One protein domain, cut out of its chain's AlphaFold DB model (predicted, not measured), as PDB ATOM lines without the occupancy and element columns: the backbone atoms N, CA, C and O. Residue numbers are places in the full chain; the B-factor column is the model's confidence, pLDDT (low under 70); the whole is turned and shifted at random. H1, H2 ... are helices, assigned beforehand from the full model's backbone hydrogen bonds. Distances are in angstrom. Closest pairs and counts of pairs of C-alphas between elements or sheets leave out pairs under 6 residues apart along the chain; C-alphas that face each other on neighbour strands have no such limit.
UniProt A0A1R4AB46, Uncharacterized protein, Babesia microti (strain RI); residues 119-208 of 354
ATOM      1  N   SER A 119     409.713 267.707 481.642       46.94
ATOM      2  CA  SER A 119     408.956 268.424 480.601       46.94
ATOM      3  C   SER A 119     409.147 269.942 480.638       46.94
ATOM      4  O   SER A 119     409.168 270.573 479.588       46.94
ATOM      5  N   LEU A 120     409.400 270.541 481.806       49.28
ATOM      6  CA  LEU A 120     409.837 271.945 481.914       49.28
ATOM      7  C   LEU A 120     411.076 272.250 481.065       49.28
ATOM      8  O   LEU A 120     411.236 273.368 480.580       49.28
ATOM      9  N   ILE A 121     411.949 271.251 480.923       49.72
ATOM     10  CA  ILE A 121     413.261 271.346 480.285       49.72
ATOM     11  C   ILE A 121     413.129 271.204 478.762       49.72
ATOM     12  O   ILE A 121     413.925 271.785 478.036       49.72
ATOM     13  N   GLU A 122     412.105 270.497 478.273       47.69
ATOM     14  CA  GLU A 122     411.735 270.487 476.849       47.69
ATOM     15  C   GLU A 122     410.869 271.698 476.453       47.69
ATOM     16  O   GLU A 122     410.933 272.148 475.309       47.69
ATOM     17  N   PHE A 123     410.070 272.254 477.376       45.44
ATOM     18  CA  PHE A 123     409.184 273.396 477.095       45.44
ATOM     19  C   PHE A 123     409.929 274.727 476.949       45.44
ATOM     20  O   PHE A 123     409.503 275.586 476.173       45.44
ATOM     21  N   VAL A 124     411.034 274.906 477.671       49.66
ATOM     22  CA  VAL A 124     411.958 276.018 477.444       49.66
ATOM     23  C   VAL A 124     412.977 275.530 476.420       49.66
ATOM     24  O   VAL A 124     414.004 274.963 476.776       49.66
ATOM     25  N   GLY A 125     412.690 275.715 475.130       47.75
ATOM     26  CA  GLY A 125     413.737 275.646 474.105       47.75
ATOM     27  C   GLY A 125     414.878 276.629 474.421       47.75
ATOM     28  O   GLY A 125     414.903 277.275 475.466       47.75
ATOM     29  N   SER A 126     415.815 276.844 473.500       53.69
ATOM     30  CA  SER A 126     416.884 277.849 473.678       53.69
ATOM     31  C   SER A 126     416.389 279.292 473.917       53.69
ATOM     32  O   SER A 126     417.194 280.174 474.206       53.69
ATOM     33  N   ASP A 127     415.080 279.542 473.817       65.25
ATOM     34  CA  ASP A 127     414.461 280.858 473.875       65.25
ATOM     35  C   ASP A 127     413.803 281.175 475.237       65.25
ATOM     36  O   ASP A 127     412.615 280.925 475.482       65.25
ATOM     37  N   TYR A 128     414.599 281.774 476.127       73.62
ATOM     38  CA  TYR A 128     414.224 282.214 477.478       73.62
ATOM     39  C   TYR A 128     413.452 283.549 477.494       73.62
ATOM     40  O   TYR A 128     413.792 284.458 478.256       73.62
ATOM     41  N   THR A 129     412.412 283.705 476.670       83.56
ATOM     42  CA  THR A 129     411.541 284.894 476.759       83.56
ATOM     43  C   THR A 129     410.710 284.900 478.046       83.56
ATOM     44  O   THR A 129     410.341 283.829 478.540       83.56
ATOM     45  N   PRO A 130     410.331 286.077 478.588       84.94
ATOM     46  CA  PRO A 130     409.467 286.156 479.766       84.94
ATOM     47  C   PRO A 130     408.139 285.407 479.581       84.94
ATOM     48  O   PRO A 130     407.633 284.801 480.522       84.94
ATOM     49  N   GLN A 131     407.572 285.421 478.371       85.81
ATOM     50  CA  GLN A 131     406.343 284.701 478.039       85.81
ATOM     51  C   GLN A 131     406.546 283.184 478.114       85.81
ATOM     52  O   GLN A 131     405.731 282.497 478.733       85.81
ATOM     53  N   ASN A 132     407.639 282.670 477.541       83.75
ATOM     54  CA  ASN A 132     407.960 281.244 477.590       83.75
ATOM     55  C   ASN A 132     408.253 280.795 479.024       83.75
ATOM     56  O   ASN A 132     407.692 279.799 479.472       83.75
ATOM     57  N   ILE A 133     409.042 281.570 479.778       86.69
ATOM     58  CA  ILE A 133     409.348 281.293 481.189       86.69
ATOM     59  C   ILE A 133     408.057 281.190 482.013       86.69
ATOM     60  O   ILE A 133     407.846 280.192 482.705       86.69
ATOM     61  N   ARG A 134     407.160 282.184 481.909       88.81
ATOM     62  CA  ARG A 134     405.871 282.172 482.622       88.81
ATOM     63  C   ARG A 134     405.029 280.968 482.240       88.81
ATOM     64  O   ARG A 134     404.538 280.267 483.120       88.81
ATOM     65  N   LYS A 135     404.872 280.714 480.938       84.38
ATOM     66  CA  LYS A 135     404.096 279.577 480.436       84.38
ATOM     67  C   LYS A 135     404.612 278.258 481.016       84.38
ATOM     68  O   LYS A 135     403.806 277.473 481.506       84.38
ATOM     69  N   SER A 136     405.926 278.054 481.019       80.81
ATOM     70  CA  SER A 136     406.560 276.845 481.544       80.81
ATOM     71  C   SER A 136     406.321 276.668 483.046       80.81
ATOM     72  O   SER A 136     405.918 275.586 483.475       80.81
ATOM     73  N   VAL A 137     406.485 277.726 483.849       85.38
ATOM     74  CA  VAL A 137     406.244 277.651 485.303       85.38
ATOM     75  C   VAL A 137     404.766 277.437 485.624       85.38
ATOM     76  O   VAL A 137     404.452 276.596 486.465       85.38
ATOM     77  N   TYR A 138     403.849 278.114 484.927       85.12
ATOM     78  CA  TYR A 138     402.414 277.872 485.103       85.12
ATOM     79  C   TYR A 138     402.015 276.461 484.672       85.12
ATOM     80  O   TYR A 138     401.185 275.834 485.314       85.12
ATOM     81  N   GLN A 139     402.592 275.902 483.612       79.50
ATOM     82  CA  GLN A 139     402.315 274.510 483.246       79.50
ATOM     83  C   GLN A 139     402.825 273.540 484.317       79.50
ATOM     84  O   GLN A 139     402.077 272.670 484.760       79.50
ATOM     85  N   TRP A 140     404.049 273.739 484.806       79.75
ATOM     86  CA  TRP A 140     404.601 272.950 485.908       79.75
ATOM     87  C   TRP A 140     403.788 273.056 487.197       79.75
ATOM     88  O   TRP A 140     403.642 272.056 487.908       79.75
ATOM     89  N   SER A 141     403.223 274.233 487.485       80.81
ATOM     90  CA  SER A 141     402.452 274.436 488.707       80.81
ATOM     91  C   SER A 141     401.235 273.526 488.784       80.81
ATOM     92  O   SER A 141     400.936 273.066 489.875       80.81
ATOM     93  N   HIS A 142     400.596 273.191 487.654       75.12
ATOM     94  CA  HIS A 142     399.449 272.266 487.621       75.12
ATOM     95  C   HIS A 142     399.825 270.849 488.082       75.12
ATOM     96  O   HIS A 142     399.030 270.137 488.700       75.12
ATOM     97  N   THR A 143     401.058 270.427 487.805       68.25
ATOM     98  CA  THR A 143     401.558 269.111 488.213       68.25
ATOM     99  C   THR A 143     402.054 269.133 489.665       68.25
ATOM    100  O   THR A 143     401.978 268.111 490.357       68.25
ATOM    101  N   ASN A 144     402.478 270.302 490.161       72.94
ATOM    102  CA  ASN A 144     403.141 270.500 491.454       72.94
ATOM    103  C   ASN A 144     402.434 271.529 492.359       72.94
ATOM    104  O   ASN A 144     403.095 272.324 493.023       72.94
ATOM    105  N   ASN A 145     401.095 271.475 492.425       74.69
ATOM    106  CA  ASN A 145     400.251 272.473 493.103       74.69
ATOM    107  C   ASN A 145     400.759 272.930 494.480       74.69
ATOM    108  O   ASN A 145     400.894 274.124 494.680       74.69
ATOM    109  N   MET A 146     401.082 272.022 495.411       78.19
ATOM    110  CA  MET A 146     401.508 272.429 496.764       78.19
ATOM    111  C   MET A 146     402.825 273.223 496.762       78.19
ATOM    112  O   MET A 146     402.964 274.198 497.494       78.19
ATOM    113  N   ILE A 147     403.786 272.830 495.920       80.12
ATOM    114  CA  ILE A 147     405.069 273.534 495.794       80.12
ATOM    115  C   ILE A 147     404.849 274.885 495.104       80.12
ATOM    116  O   ILE A 147     405.393 275.905 495.524       80.12
ATOM    117  N   ALA A 148     404.017 274.906 494.066       84.38
ATOM    118  CA  ALA A 148     403.709 276.124 493.335       84.38
ATOM    119  C   ALA A 148     402.890 277.129 494.159       84.38
ATOM    120  O   ALA A 148     403.146 278.324 494.073       84.38
ATOM    121  N   GLU A 149     401.955 276.674 494.996       86.44
ATOM    122  CA  GLU A 149     401.219 277.523 495.940       86.44
ATOM    123  C   GLU A 149     402.175 278.224 496.907       86.44
ATOM    124  O   GLU A 149     402.070 279.438 497.088       86.44
ATOM    125  N   LYS A 150     403.157 277.493 497.457       87.56
ATOM    126  CA  LYS A 150     404.216 278.076 498.291       87.56
ATOM    127  C   LYS A 150     405.014 279.129 497.516       87.56
ATOM    128  O   LYS A 150     405.151 280.251 497.992       87.56
ATOM    129  N   LEU A 151     405.471 278.804 496.305       91.38
ATOM    130  CA  LEU A 151     406.210 279.737 495.447       91.38
ATOM    131  C   LEU A 151     405.414 281.022 495.168       91.38
ATOM    132  O   LEU A 151     405.927 282.125 495.344       91.38
ATOM    133  N   PHE A 152     404.156 280.902 494.742       93.81
ATOM    134  CA  PHE A 152     403.322 282.060 494.416       93.81
ATOM    135  C   PHE A 152     402.971 282.893 495.653       93.81
ATOM    136  O   PHE A 152     402.879 284.123 495.552       93.81
ATOM    137  N   ALA A 153     402.811 282.261 496.820       89.56
ATOM    138  CA  ALA A 153     402.631 282.962 498.086       89.56
ATOM    139  C   ALA A 153     403.878 283.782 498.457       89.56
ATOM    140  O   ALA A 153     403.742 284.968 498.759       89.56
ATOM    141  N   GLU A 154     405.075 283.200 498.346       91.50
ATOM    142  CA  GLU A 154     406.349 283.894 498.594       91.50
ATOM    143  C   GLU A 154     406.568 285.062 497.620       91.50
ATOM    144  O   GLU A 154     406.883 286.173 498.044       91.50
ATOM    145  N   ILE A 155     406.310 284.873 496.319       94.31
ATOM    146  CA  ILE A 155     406.390 285.963 495.325       94.31
ATOM    147  C   ILE A 155     405.409 287.088 495.673       94.31
ATOM    148  O   ILE A 155     405.750 288.269 495.590       94.31
ATOM    149  N   THR A 156     404.184 286.738 496.075       90.88
ATOM    150  CA  THR A 156     403.167 287.722 496.470       90.88
ATOM    151  C   THR A 156     403.581 288.482 497.726       90.88
ATOM    152  O   THR A 156     403.345 289.690 497.809       90.88
ATOM    153  N   LEU A 157     404.184 287.792 498.694       85.00
ATOM    154  CA  LEU A 157     404.718 288.398 499.906       85.00
ATOM    155  C   LEU A 157     405.848 289.367 499.555       85.00
ATOM    156  O   LEU A 157     405.732 290.546 499.882       85.00
ATOM    157  N   LEU A 158     406.857 288.911 498.804       86.06
ATOM    158  CA  LEU A 158     407.963 289.743 498.331       86.06
ATOM    159  C   LEU A 158     407.453 290.983 497.602       86.06
ATOM    160  O   LEU A 158     407.848 292.091 497.934       86.06
ATOM    161  N   ARG A 159     406.502 290.849 496.675       85.56
ATOM    162  CA  ARG A 159     405.942 292.004 495.954       85.56
ATOM    163  C   ARG A 159     405.376 293.085 496.889       85.56
ATOM    164  O   ARG A 159     405.412 294.261 496.536       85.56
ATOM    165  N   LYS A 160     404.845 292.700 498.054       79.75
ATOM    166  CA  LYS A 160     404.256 293.616 499.046       79.75
ATOM    167  C   LYS A 160     405.268 294.162 500.051       79.75
ATOM    168  O   LYS A 160     405.044 295.246 500.580       79.75
ATOM    169  N   THR A 161     406.324 293.411 500.352       78.25
ATOM    170  CA  THR A 161     407.264 293.720 501.442       78.25
ATOM    171  C   THR A 161     408.658 294.103 500.963       78.25
ATOM    172  O   THR A 161     409.482 294.504 501.782       78.25
ATOM    173  N   LEU A 162     408.935 293.992 499.661       76.94
ATOM    174  CA  LEU A 162     410.249 294.263 499.101       76.94
ATOM    175  C   LEU A 162     410.625 295.732 499.303       76.94
ATOM    176  O   LEU A 162     410.091 296.633 498.654       76.94
ATOM    177  N   LEU A 163     411.599 295.940 500.182       72.25
ATOM    178  CA  LEU A 163     412.294 297.199 500.364       72.25
ATOM    179  C   LEU A 163     413.702 297.042 499.796       72.25
ATOM    180  O   LEU A 163     414.461 296.174 500.220       72.25
ATOM    181  N   MET A 164     414.037 297.886 498.831       73.88
ATOM    182  CA  MET A 164     415.384 297.989 498.294       73.88
ATOM    183  C   MET A 164     416.057 299.228 498.892       73.88
ATOM    184  O   MET A 164     415.406 300.233 499.178       73.88
ATOM    185  N   ILE A 165     417.354 299.119 499.161       71.06
ATOM    186  CA  ILE A 165     418.195 300.212 499.651       71.06
ATOM    187  C   ILE A 165     419.423 300.234 498.751       71.06
ATOM    188  O   ILE A 165     419.970 299.175 498.440       71.06
ATOM    189  N   THR A 166     419.849 301.428 498.349       71.31
ATOM    190  CA  THR A 166     421.018 301.617 497.490       71.31
ATOM    191  C   THR A 166     422.252 300.958 498.097       71.31
ATOM    192  O   THR A 166     422.583 301.224 499.253       71.31
ATOM    193  N   GLY A 167     422.948 300.124 497.328       73.19
ATOM    194  CA  GLY A 167     424.133 299.383 497.777       73.19
ATOM    195  C   GLY A 167     423.825 298.084 498.533       73.19
ATOM    196  O   GLY A 167     424.754 297.382 498.935       73.19
ATOM    197  N   PHE A 168     422.545 297.753 498.727       75.88
ATOM    198  CA  PHE A 168     422.068 296.525 499.374       75.88
ATOM    199  C   PHE A 168     421.268 295.620 498.409       75.88
ATOM    200  O   PHE A 168     420.546 294.701 498.809       75.88
ATOM    201  N   GLU A 169     421.397 295.844 497.101       84.94
ATOM    202  CA  GLU A 169     420.726 295.066 496.055       84.94
ATOM    203  C   GLU A 169     421.152 293.587 496.098       84.94
ATOM    204  O   GLU A 169     420.348 292.682 495.860       84.94
ATOM    205  N   ALA A 170     422.398 293.338 496.509       83.88
ATOM    206  CA  ALA A 170     422.970 292.019 496.755       83.88
ATOM    207  C   ALA A 170     422.159 291.183 497.758       83.88
ATOM    208  O   ALA A 170     421.965 289.981 497.559       83.88
ATOM    209  N   GLN A 171     421.694 291.785 498.863       81.62
ATOM    210  CA  GLN A 171     420.897 291.042 499.845       81.62
ATOM    211  C   GLN A 171     419.522 290.699 499.279       81.62
ATOM    212  O   GLN A 171     419.032 289.597 499.513       81.62
ATOM    213  N   VAL A 172     418.925 291.593 498.491       86.69
ATOM    214  CA  VAL A 172     417.649 291.320 497.818       86.69
ATOM    215  C   VAL A 172     417.785 290.167 496.829       86.69
ATOM    216  O   VAL A 172     416.955 289.258 496.836       86.69
ATOM    217  N   ALA A 173     418.856 290.152 496.039       90.69
ATOM    218  CA  ALA A 173     419.163 289.046 495.142       90.69
ATOM    219  C   ALA A 173     419.290 287.704 495.886       90.69
ATOM    220  O   ALA A 173     418.711 286.701 495.468       90.69
ATOM    221  N   LYS A 174     419.974 287.691 497.039       87.25
ATOM    222  CA  LYS A 174     420.086 286.499 497.898       87.25
ATOM    223  C   LYS A 174     418.740 286.051 498.465       87.25
ATOM    224  O   LYS A 174     418.484 284.853 498.522       87.25
ATOM    225  N   ILE A 175     417.870 286.985 498.857       87.00
ATOM    226  CA  ILE A 175     416.510 286.663 499.315       87.00
ATOM    227  C   ILE A 175     415.722 285.999 498.179       87.00
ATOM    228  O   ILE A 175     415.161 284.922 498.382       87.00
ATOM    229  N   ILE A 176     415.735 286.583 496.976       91.12
ATOM    230  CA  ILE A 176     415.077 286.017 495.786       91.12
ATOM    231  C   ILE A 176     415.574 284.591 495.518       91.12
ATOM    232  O   ILE A 176     414.773 283.673 495.325       91.12
ATOM    233  N   TYR A 177     416.886 284.379 495.559       90.56
ATOM    234  CA  TYR A 177     417.462 283.058 495.342       90.56
ATOM    235  C   TYR A 177     417.119 282.063 496.459       90.56
ATOM    236  O   TYR A 177     416.792 280.912 496.175       90.56
ATOM    237  N   SER A 178     417.075 282.503 497.720       87.31
ATOM    238  CA  SER A 178     416.668 281.648 498.845       87.31
ATOM    239  C   SER A 178     415.223 281.146 498.713       87.31
ATOM    240  O   SER A 178     414.913 280.011 499.089       87.31
ATOM    241  N   VAL A 179     414.336 281.942 498.102       88.75
ATOM    242  CA  VAL A 179     412.981 281.494 497.741       88.75
ATOM    243  C   VAL A 179     413.046 280.401 496.673       88.75
ATOM    244  O   VAL A 179     412.336 279.402 496.781       88.75
ATOM    245  N   CYS A 180     413.935 280.527 495.683       88.94
ATOM    246  CA  CYS A 180     414.149 279.484 494.676       88.94
ATOM    247  C   CYS A 180     414.617 278.172 495.329       88.94
ATOM    248  O   CYS A 180     414.034 277.113 495.085       88.94
ATOM    249  N   GLU A 181     415.629 278.237 496.197       85.69
ATOM    250  CA  GLU A 181     416.190 277.060 496.865       85.69
ATOM    251  C   GLU A 181     415.189 276.388 497.806       85.69
ATOM    252  O   GLU A 181     415.014 275.172 497.743       85.69
ATOM    253  N   SER A 182     414.487 277.162 498.636       84.00
ATOM    254  CA  SER A 182     413.496 276.645 499.594       84.00
ATOM    255  C   SER A 182     412.208 276.126 498.946       84.00
ATOM    256  O   SER A 182     411.437 275.402 499.583       84.00
ATOM    257  N   THR A 183     411.950 276.494 497.688       81.75
ATOM    258  CA  THR A 183     410.841 275.948 496.893       81.75
ATOM    259  C   THR A 183     411.184 274.554 496.366       81.75
ATOM    260  O   THR A 183     410.315 273.692 496.288       81.75
ATOM    261  N   ILE A 184     412.451 274.306 496.026       78.00
ATOM    262  CA  ILE A 184     412.894 273.078 495.344       78.00
ATOM    263  C   ILE A 184     413.770 272.214 496.278       78.00
ATOM    264  O   ILE A 184     414.344 271.208 495.856       78.00
ATOM    265  N   SER A 185     413.901 272.579 497.560       71.56
ATOM    266  CA  SER A 185     414.771 271.912 498.542       71.56
ATOM    267  C   SER A 185     414.492 270.415 498.628       71.56
ATOM    268  O   SER A 185     415.433 269.627 498.576       71.56
ATOM    269  N   ASP A 186     413.213 270.047 498.600       62.72
ATOM    270  CA  ASP A 186     412.726 268.683 498.824       62.72
ATOM    271  C   ASP A 186     412.627 267.860 497.526       62.72
ATOM    272  O   ASP A 186     412.176 266.714 497.534       62.72
ATOM    273  N   SER A 187     413.051 268.430 496.392       64.19
ATOM    274  CA  SER A 187     413.094 267.722 495.113       64.19
ATOM    275  C   SER A 187     414.315 266.802 495.052       64.19
ATOM    276  O   SER A 187     415.460 267.253 495.124       64.19
ATOM    277  N   SER A 188     414.073 265.507 494.857       58.97
ATOM    278  CA  SER A 188     415.084 264.466 494.628       58.97
ATOM    279  C   SER A 188     415.610 264.431 493.178       58.97
ATOM    280  O   SER A 188     416.187 263.434 492.743       58.97
ATOM    281  N   ASN A 189     415.415 265.509 492.410       59.78
ATOM    282  CA  ASN A 189     415.676 265.553 490.975       59.78
ATOM    283  C   ASN A 189     417.168 265.800 490.637       59.78
ATOM    284  O   ASN A 189     417.735 266.813 491.056       59.78
ATOM    285  N   PRO A 190     417.805 264.954 489.804       55.75
ATOM    286  CA  PRO A 190     419.199 265.136 489.380       55.75
ATOM    287  C   PRO A 190     419.442 266.376 488.488       55.75
ATOM    288  O   PRO A 190     420.580 266.820 488.353       55.75
ATOM    289  N   GLN A 191     418.398 266.974 487.899       63.75
ATOM    290  CA  GLN A 191     418.444 268.232 487.128       63.75
ATOM    291  C   GLN A 191     417.818 269.421 487.878       63.75
ATOM    292  O   GLN A 191     417.448 270.424 487.263       63.75
ATOM    293  N   LYS A 192     417.734 269.342 489.213       73.38
ATOM    294  CA  LYS A 192     417.228 270.403 490.104       73.38
ATOM    295  C   LYS A 192     417.776 271.798 489.784       73.38
ATOM    296  O   LYS A 192     417.031 272.769 489.848       73.38
ATOM    297  N   TRP A 193     419.038 271.900 489.371       72.88
ATOM    298  CA  TRP A 193     419.686 273.160 488.994       72.88
ATOM    299  C   TRP A 193     419.056 273.845 487.763       72.88
ATOM    300  O   TRP A 193     418.986 275.070 487.723       72.88
ATOM    301  N   LYS A 194     418.525 273.096 486.784       74.62
ATOM    302  CA  LYS A 194     417.816 273.688 485.629       74.62
ATOM    303  C   LYS A 194     416.467 274.267 486.035       74.62
ATOM    304  O   LYS A 194     416.124 275.377 485.638       74.62
ATOM    305  N   LEU A 195     415.717 273.518 486.843       77.69
ATOM    306  CA  LEU A 195     414.441 273.974 487.393       77.69
ATOM    307  C   LEU A 195     414.639 275.218 488.264       77.69
ATOM    308  O   LEU A 195     413.903 276.193 488.124       77.69
ATOM    309  N   LEU A 196     415.684 275.207 489.091       84.00
ATOM    310  CA  LEU A 196     416.115 276.357 489.876       84.00
ATOM    311  C   LEU A 196     416.365 277.574 488.980       84.00
ATOM    312  O   LEU A 196     415.802 278.629 489.243       84.00
ATOM    313  N   GLY A 197     417.109 277.420 487.881       84.50
ATOM    314  CA  GLY A 197     417.359 278.506 486.929       84.50
ATOM    315  C   GLY A 197     416.087 279.064 486.270       84.50
ATOM    316  O   GLY A 197     415.954 280.282 486.112       84.50
ATOM    317  N   ILE A 198     415.126 278.208 485.901       86.19
ATOM    318  CA  ILE A 198     413.844 278.646 485.317       86.19
ATOM    319  C   ILE A 198     413.003 279.396 486.357       86.19
ATOM    320  O   ILE A 198     412.489 280.476 486.059       86.19
ATOM    321  N   ILE A 199     412.891 278.861 487.576       89.25
ATOM    322  CA  ILE A 199     412.161 279.508 488.675       89.25
ATOM    323  C   ILE A 199     412.821 280.839 489.042       89.25
ATOM    324  O   ILE A 199     412.123 281.836 489.196       89.25
ATOM    325  N   HIS A 200     414.150 280.900 489.079       91.38
ATOM    326  CA  HIS A 200     414.888 282.125 489.367       91.38
ATOM    327  C   HIS A 200     414.561 283.237 488.361       91.38
ATOM    328  O   HIS A 200     414.168 284.341 488.745       91.38
ATOM    329  N   ARG A 201     414.604 282.922 487.060       92.44
ATOM    330  CA  ARG A 201     414.192 283.845 485.985       92.44
ATOM    331  C   ARG A 201     412.721 284.242 486.098       92.44
ATOM    332  O   ARG A 201     412.382 285.402 485.867       92.44
ATOM    333  N   PHE A 202     411.853 283.295 486.448       93.31
ATOM    334  CA  PHE A 202     410.427 283.544 486.632       93.31
ATOM    335  C   PHE A 202     410.164 284.540 487.765       93.31
ATOM    336  O   PHE A 202     409.434 285.503 487.548       93.31
ATOM    337  N   ILE A 203     410.801 284.372 488.928       94.75
ATOM    338  CA  ILE A 203     410.634 285.295 490.059       94.75
ATOM    339  C   ILE A 203     411.056 286.714 489.664       94.75
ATOM    340  O   ILE A 203     410.301 287.653 489.908       94.75
ATOM    341  N   TYR A 204     412.192 286.887 488.978       94.94
ATOM    342  CA  TYR A 204     412.581 288.207 488.466       94.94
ATOM    343  C   TYR A 204     411.561 288.790 487.481       94.94
ATOM    344  O   TYR A 204     411.261 289.979 487.548       94.94
ATOM    345  N   CYS A 205     410.983 287.971 486.597       94.69
ATOM    346  CA  CYS A 205     409.928 288.432 485.691       94.69
ATOM    347  C   CYS A 205     408.666 288.883 486.443       94.69
ATOM    348  O   CYS A 205     408.006 289.829 486.014       94.69
ATOM    349  N   GLU A 206     408.314 288.218 487.542       94.88
ATOM    350  CA  GLU A 206     407.134 288.534 488.360       94.88
ATOM    351  C   GLU A 206     407.345 289.704 489.330       94.88
ATOM    352  O   GLU A 206     406.372 290.340 489.753       94.88
ATOM    353  N   LEU A 207     408.597 289.986 489.692       93.81
ATOM    354  CA  LEU A 207     408.996 291.098 490.556       93.81
ATOM    355  C   LEU A 207     409.561 292.292 489.772       93.81
ATOM    356  O   LEU A 207     409.950 293.288 490.379       93.81
ATOM    357  N   HIS A 208     409.591 292.230 488.439       94.69
ATOM    358  CA  HIS A 208     410.177 293.283 487.613       94.69
ATOM    359  C   HIS A 208     409.627 294.662 487.968       94.69
ATOM    360  O   HIS A 208     410.399 295.570 488.238       94.69
TER     361      HIS A 208
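What this domain is: This is residues 119 to 208 of the 354 residues of an uncharacterized protein of Babesia microti (strain RI) (UniProt A0A1R4AB46). H5 makes the core, crossed by H2 and by a helical hairpin, H3 and H4, while short H1 packs beside H2. Residues 165 to 171 stick out. The printed part has 90 residues with five named helices, H1 to H5, and no named strand: all helix, compact, radius of gyration of the C-alphas 13.2 A, spans 39 by 27 by 22 A.

How they stand to each other: H1, residues 119 to 123, touches H2, residues 130 to 143; closest C-alphas Leu 120 and Ser 136, 5.9 A. H3, residues 145 to 161, and H4, residues 169 to 184, form a hairpin at 17 degrees; closest C-alphas Leu 151 and Thr 183, 6.2 A. H5, residues 192 to 208, is the hub; its closest C-alpha pair with H4 is His 200 and Cys 180, 6.0 A. Every O i to N i+4 pair is within hydrogen-bond range in H1, H3, H4 and H5, and 8 of 10 in H2.

Where its parts are: H1 begins at C-alpha 119 (408.956, 268.424, 480.601); H5, 24.1 A long, ends at C-alpha 208 (410.177, 293.283, 487.613).

The domain as a whole: The printed part has no cut and no long link. pLDDT is under 70 at residues 119 to 127, 143 and 186 to 191.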